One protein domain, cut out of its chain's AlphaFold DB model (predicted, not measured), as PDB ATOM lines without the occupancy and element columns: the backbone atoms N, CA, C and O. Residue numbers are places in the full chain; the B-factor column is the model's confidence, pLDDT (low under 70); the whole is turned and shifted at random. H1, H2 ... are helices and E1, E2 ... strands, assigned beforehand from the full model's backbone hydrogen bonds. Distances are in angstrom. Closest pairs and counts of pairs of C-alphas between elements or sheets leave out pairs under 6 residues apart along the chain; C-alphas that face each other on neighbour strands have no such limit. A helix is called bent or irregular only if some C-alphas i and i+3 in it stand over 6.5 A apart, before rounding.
ATOM      1  N   TRP A  42      -9.210  41.558   0.084       98.19
ATOM      2  CA  TRP A  42      -9.251  40.472   1.063       98.19
ATOM      3  C   TRP A  42     -10.309  39.447   0.647       98.19
ATOM      4  O   TRP A  42     -11.220  39.767  -0.115       98.19
ATOM      5  N   GLY A  43     -10.180  38.213   1.124       98.19
ATOM      6  CA  GLY A  43     -11.063  37.110   0.759       98.19
ATOM      7  C   GLY A  43     -10.354  35.760   0.745       98.19
ATOM      8  O   GLY A  43      -9.228  35.615   1.222       98.19
ATOM      9  N   VAL A  44     -11.040  34.768   0.187       98.31
ATOM     10  CA  VAL A  44     -10.549  33.393   0.062       98.31
ATOM     11  C   VAL A  44      -9.898  33.217  -1.306       98.31
ATOM     12  O   VAL A  44     -10.519  33.496  -2.329       98.31
ATOM     13  N   LEU A  45      -8.651  32.752  -1.313       97.50
ATOM     14  CA  LEU A  45      -7.917  32.365  -2.519       97.50
ATOM     15  C   LEU A  45      -8.124  30.874  -2.811       97.50
ATOM     16  O   LEU A  45      -8.336  30.491  -3.957       97.50
ATOM     17  N   CYS A  46      -8.086  30.043  -1.767       97.94
ATOM     18  CA  CYS A  46      -8.305  28.604  -1.833       97.94
ATOM     19  C   CYS A  46      -8.960  28.117  -0.533       97.94
ATOM     20  O   CYS A  46      -8.564  28.545   0.555       97.94
ATOM     21  N   ALA A  47      -9.958  27.242  -0.651       97.81
ATOM     22  CA  ALA A  47     -10.549  26.532   0.476       97.81
ATOM     23  C   ALA A  47     -10.996  25.137   0.032       97.81
ATOM     24  O   ALA A  47     -11.997  24.991  -0.669       97.81
ATOM     25  N   GLU A  48     -10.231  24.131   0.434       98.06
ATOM     26  CA  GLU A  48     -10.451  22.724   0.112       98.06
ATOM     27  C   GLU A  48     -10.692  21.935   1.407       98.06
ATOM     28  O   GLU A  48     -10.066  22.198   2.441       98.06
ATOM     29  N   PHE A  49     -11.615  20.977   1.346       97.25
ATOM     30  CA  PHE A  49     -12.072  20.187   2.487       97.25
ATOM     31  C   PHE A  49     -12.092  18.693   2.148       97.25
ATOM     32  O   PHE A  49     -12.212  18.308   0.987       97.25
ATOM     33  N   ASP A  50     -11.983  17.855   3.179       96.19
ATOM     34  CA  ASP A  50     -12.100  16.401   3.072       96.19
ATOM     35  C   ASP A  50     -13.567  15.961   3.160       96.19
ATOM     36  O   ASP A  50     -14.138  15.836   4.248       96.19
ATOM     37  N   ASP A  51     -14.162  15.672   2.003       95.69
ATOM     38  CA  ASP A  51     -15.545  15.199   1.896       95.69
ATOM     39  C   ASP A  51     -15.761  13.813   2.533       95.69
ATOM     40  O   ASP A  51     -16.881  13.473   2.921       95.69
ATOM     41  N   SER A  52     -14.715  12.987   2.668       93.88
ATOM     42  CA  SER A  52     -14.856  11.628   3.208       93.88
ATOM     43  C   SER A  52     -15.179  11.634   4.707       93.88
ATOM     44  O   SER A  52     -15.972  10.811   5.186       93.88
ATOM     45  N   ALA A  53     -14.645  12.620   5.433       90.56
ATOM     46  CA  ALA A  53     -14.874  12.822   6.860       90.56
ATOM     47  C   ALA A  53     -16.320  13.225   7.192       90.56
ATOM     48  O   ALA A  53     -16.786  12.962   8.306       90.56
ATOM     49  N   LEU A  54     -17.069  13.768   6.222       93.25
ATOM     50  CA  LEU A  54     -18.467  14.168   6.415       93.25
ATOM     51  C   LEU A  54     -19.360  12.983   6.805       93.25
ATOM     52  O   LEU A  54     -20.325  13.158   7.547       93.25
ATOM     53  N   SER A  55     -19.017  11.765   6.366       94.31
ATOM     54  CA  SER A  55     -19.726  10.533   6.747       94.31
ATOM     55  C   SER A  55     -19.692  10.242   8.254       94.31
ATOM     56  O   SER A  55     -20.562   9.539   8.767       94.31
ATOM     57  N   LEU A  56     -18.709  10.803   8.962       94.31
ATOM     58  CA  LEU A  56     -18.526  10.700  10.409       94.31
ATOM     59  C   LEU A  56     -18.942  11.987  11.139       94.31
ATOM     60  O   LEU A  56     -18.561  12.167  12.294       94.31
ATOM     61  N   SER A  57     -19.692  12.876  10.475       94.06
ATOM     62  CA  SER A  57     -20.054  14.208  10.977       94.06
ATOM     63  C   SER A  57     -18.836  15.049  11.361       94.06
ATOM     64  O   SER A  57     -18.839  15.710  12.388       94.06
ATOM     65  N   ARG A  58     -17.771  15.002  10.555       95.00
ATOM     66  CA  ARG A  58     -16.557  15.799  10.766       95.00
ATOM     67  C   ARG A  58     -16.209  16.593   9.523       95.00
ATOM     68  O   ARG A  58     -16.296  16.068   8.416       95.00
ATOM     69  N   LEU A  59     -15.749  17.827   9.708       96.06
ATOM     70  CA  LEU A  59     -15.237  18.673   8.634       96.06
ATOM     71  C   LEU A  59     -13.755  18.970   8.870       96.06
ATOM     72  O   LEU A  59     -13.391  19.659   9.825       96.06
ATOM     73  N   ASN A  60     -12.906  18.469   7.973       96.62
ATOM     74  CA  ASN A  60     -11.474  18.762   7.951       96.62
ATOM     75  C   ASN A  60     -11.136  19.625   6.739       96.62
ATOM     76  O   ASN A  60     -11.557  19.318   5.625       96.62
ATOM     77  N   ALA A  61     -10.346  20.678   6.944       97.25
ATOM     78  CA  ALA A  61      -9.726  21.402   5.841       97.25
ATOM     79  C   ALA A  61      -8.500  20.627   5.342       97.25
ATOM     80  O   ALA A  61      -7.733  20.100   6.149       97.25
ATOM     81  N   THR A  62      -8.301  20.579   4.029       97.25
ATOM     82  CA  THR A  62      -7.098  20.006   3.401       97.25
ATOM     83  C   THR A  62      -6.140  21.093   2.941       97.25
ATOM     84  O   THR A  62      -4.930  20.887   2.984       97.25
ATOM     85  N   ARG A  63      -6.671  22.254   2.541       97.75
ATOM     86  CA  ARG A  63      -5.892  23.419   2.121       97.75
ATOM     87  C   ARG A  63      -6.685  24.705   2.298       97.75
ATOM     88  O   ARG A  63      -7.830  24.796   1.858       97.75
ATOM     89  N   LEU A  64      -6.063  25.717   2.895       98.31
ATOM     90  CA  LEU A  64      -6.621  27.056   3.050       98.31
ATOM     91  C   LEU A  64      -5.583  28.105   2.646       98.31
ATOM     92  O   LEU A  64      -4.487  28.153   3.196       98.31
ATOM     93  N   ALA A  65      -5.971  28.997   1.737       98.38
ATOM     94  CA  ALA A  65      -5.253  30.234   1.459       98.38
ATOM     95  C   ALA A  65      -6.241  31.402   1.545       98.38
ATOM     96  O   ALA A  65      -7.187  31.497   0.755       98.38
ATOM     97  N   ILE A  66      -6.072  32.268   2.542       98.25
ATOM     98  CA  ILE A  66      -7.054  33.293   2.913       98.25
ATOM     99  C   ILE A  66      -6.326  34.584   3.273       98.25
ATOM    100  O   ILE A  66      -5.436  34.595   4.120       98.25
ATOM    101  N   ARG A  67      -6.746  35.698   2.670       98.19
ATOM    102  CA  ARG A  67      -6.307  37.039   3.064       98.19
ATOM    103  C   ARG A  67      -7.392  37.709   3.896       98.19
ATOM    104  O   ARG A  67      -8.498  37.936   3.408       98.19
ATOM    105  N   PHE A  68      -7.071  38.059   5.133       97.88
ATOM    106  CA  PHE A  68      -7.965  38.762   6.048       97.88
ATOM    107  C   PHE A  68      -8.056  40.259   5.725       97.88
ATOM    108  O   PHE A  68      -7.208  40.835   5.041       97.88
ATOM    109  N   ALA A  69      -9.106  40.913   6.230       96.50
ATOM    110  CA  ALA A  69      -9.372  42.333   5.977       96.50
ATOM    111  C   ALA A  69      -8.321  43.290   6.576       96.50
ATOM    112  O   ALA A  69      -8.229  44.445   6.149       96.50
ATOM    113  N   ASP A  70      -7.535  42.813   7.545       94.94
ATOM    114  CA  ASP A  70      -6.388  43.516   8.128       94.94
ATOM    115  C   ASP A  70      -5.108  43.404   7.272       94.94
ATOM    116  O   ASP A  70      -4.101  44.034   7.593       94.94
ATOM    117  N   GLY A  71      -5.157  42.636   6.177       95.56
ATOM    118  CA  GLY A  71      -4.054  42.408   5.247       95.56
ATOM    119  C   GLY A  71      -3.226  41.154   5.540       95.56
ATOM    120  O   GLY A  71      -2.361  40.820   4.726       95.56
ATOM    121  N   THR A  72      -3.487  40.448   6.645       96.81
ATOM    122  CA  THR A  72      -2.792  39.204   7.001       96.81
ATOM    123  C   THR A  72      -3.147  38.103   6.003       96.81
ATOM    124  O   THR A  72      -4.323  37.865   5.728       96.81
ATOM    125  N   LEU A  73      -2.138  37.427   5.453       97.81
ATOM    126  CA  LEU A  73      -2.306  36.251   4.601       97.81
ATOM    127  C   LEU A  73      -2.026  34.999   5.431       97.81
ATOM    128  O   LEU A  73      -0.977  34.929   6.065       97.81
ATOM    129  N   VAL A  74      -2.955  34.048   5.399       98.06
ATOM    130  CA  VAL A  74      -2.771  32.686   5.902       98.06
ATOM    131  C   VAL A  74      -2.702  31.751   4.704       98.06
ATOM    132  O   VAL A  74      -3.578  31.812   3.840       98.06
ATOM    133  N   ASP A  75      -1.673  30.915   4.649       98.19
ATOM    134  CA  ASP A  75      -1.442  29.943   3.581       98.19
ATOM    135  C   ASP A  75      -0.915  28.628   4.167       98.19
ATOM    136  O   ASP A  75       0.244  28.524   4.590       98.19
ATOM    137  N   THR A  76      -1.784  27.615   4.186       98.19
ATOM    138  CA  THR A  76      -1.481  26.316   4.796       98.19
ATOM    139  C   THR A  76      -0.577  25.428   3.947       98.19
ATOM    140  O   THR A  76      -0.081  24.426   4.451       98.19
ATOM    141  N   ASP A  77      -0.360  25.758   2.671       96.81
ATOM    142  CA  ASP A  77       0.615  25.036   1.843       96.81
ATOM    143  C   ASP A  77       2.041  25.532   2.090       96.81
ATOM    144  O   ASP A  77       3.002  24.794   1.861       96.81
ATOM    145  N   LEU A  78       2.183  26.797   2.497       96.62
ATOM    146  CA  LEU A  78       3.473  27.477   2.541       96.62
ATOM    147  C   LEU A  78       4.021  27.662   3.958       96.62
ATOM    148  O   LEU A  78       5.195  27.374   4.189       96.62
ATOM    149  N   ALA A  79       3.224  28.205   4.884       95.94
ATOM    150  CA  ALA A  79       3.742  28.708   6.161       95.94
ATOM    151  C   ALA A  79       2.878  28.379   7.387       95.94
ATOM    152  O   ALA A  79       3.415  28.331   8.496       95.94
ATOM    153  N   ASP A  80       1.576  28.154   7.210       98.06
ATOM    154  CA  ASP A  80       0.633  27.954   8.309       98.06
ATOM    155  C   ASP A  80       0.206  26.488   8.453       98.06
ATOM    156  O   ASP A  80       0.216  25.710   7.506       98.06
ATOM    157  N   ASN A  81      -0.200  26.092   9.658       97.88
ATOM    158  CA  ASN A  81      -0.761  24.759   9.886       97.88
ATOM    159  C   ASN A  81      -2.264  24.746   9.594       97.88
ATOM    160  O   ASN A  81      -2.958  25.742   9.814       97.88
TER     161      ASN A  81
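What this domain is: This is residues 42 to 81 of the 87 residues of the protein "Type VI secretion system baseplate subunit TssK" of Escherichia coli (UniProt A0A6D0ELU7). Picture a long, narrow ribbon of two antiparallel strands, E1 and E2, with the short helix H1 in the loop beyond one end of the ribbon. Past the opposite end of this ribbon a tight link folds back from E2 into the short strand E3, which runs beside the last residues of E2 as a third strand, and residues 76 to 81 follow it as a short curved tail. The printed part has 40 residues with one named helix and three named strands, in the order E1, H1, E2, E3; the sheet's order is E1, E2, E3, all antiparallel, and the class is mixed, helices and strands. The whole is loose, with a radius of gyration of the C-alphas of 11.9 A, and only just elongated, spanning 35 by 18 by 12 A.

How they stand to each other: Start at the sheet's inner strand, E2, residues 61 to 67. On one side of it look for E1, residues 43 to 49, an edge strand and its antiparallel neighbour at 178 degrees between directions. Their C-alphas 49 and 61 face each other at 4.3 A, and N 45 and O 65 are within hydrogen-bond range at 2.8 A, as are N 67 and O 43 at 2.9 A. On the other side of E2 is the edge strand E3, residues 73 to 75, antiparallel at 160 degrees; E2 and E3 form a hairpin. Here C-alphas 67 and 73 face each other at 4.4 A, and N 66 and O 74 are 2.8 A apart, within hydrogen-bond range. Now look at H1, residues 51 to 56: it is not on the sheet, with 2 pairs of C-alphas within 10 A, and it is apart from E3. In H1, 0 of 2 O i to N i+4 pairs are within hydrogen-bond range, but 3 of 3 O i to N i+3 pairs are.

Where its parts are: Find C-alpha 43 at (-11.063, 37.110, 0.759); from there E1 runs 17.0 A to C-alpha 49. H1 covers 10.1 A from C-alpha 51 at (-15.545, 15.199, 1.896) to C-alpha 56, and is neither bent nor irregular, but only just: C-alphas 52 and 55 are 6.1 A apart. E2 runs 16.2 A from C-alpha 61 to C-alpha 67. E3 covers 6.4 A and ends at C-alpha 75, at (-1.442, 29.943, 3.581).

The domain as a whole: The two C-alphas farthest apart, those of Ser 55 and Asp 70, are 35.6 A apart. The printed part has no cut, and the links E1 to H1, H1 to E2 and E2 to E3 are tight. The mean pLDDT of the printed part is 96.7, and no printed residue is under 70.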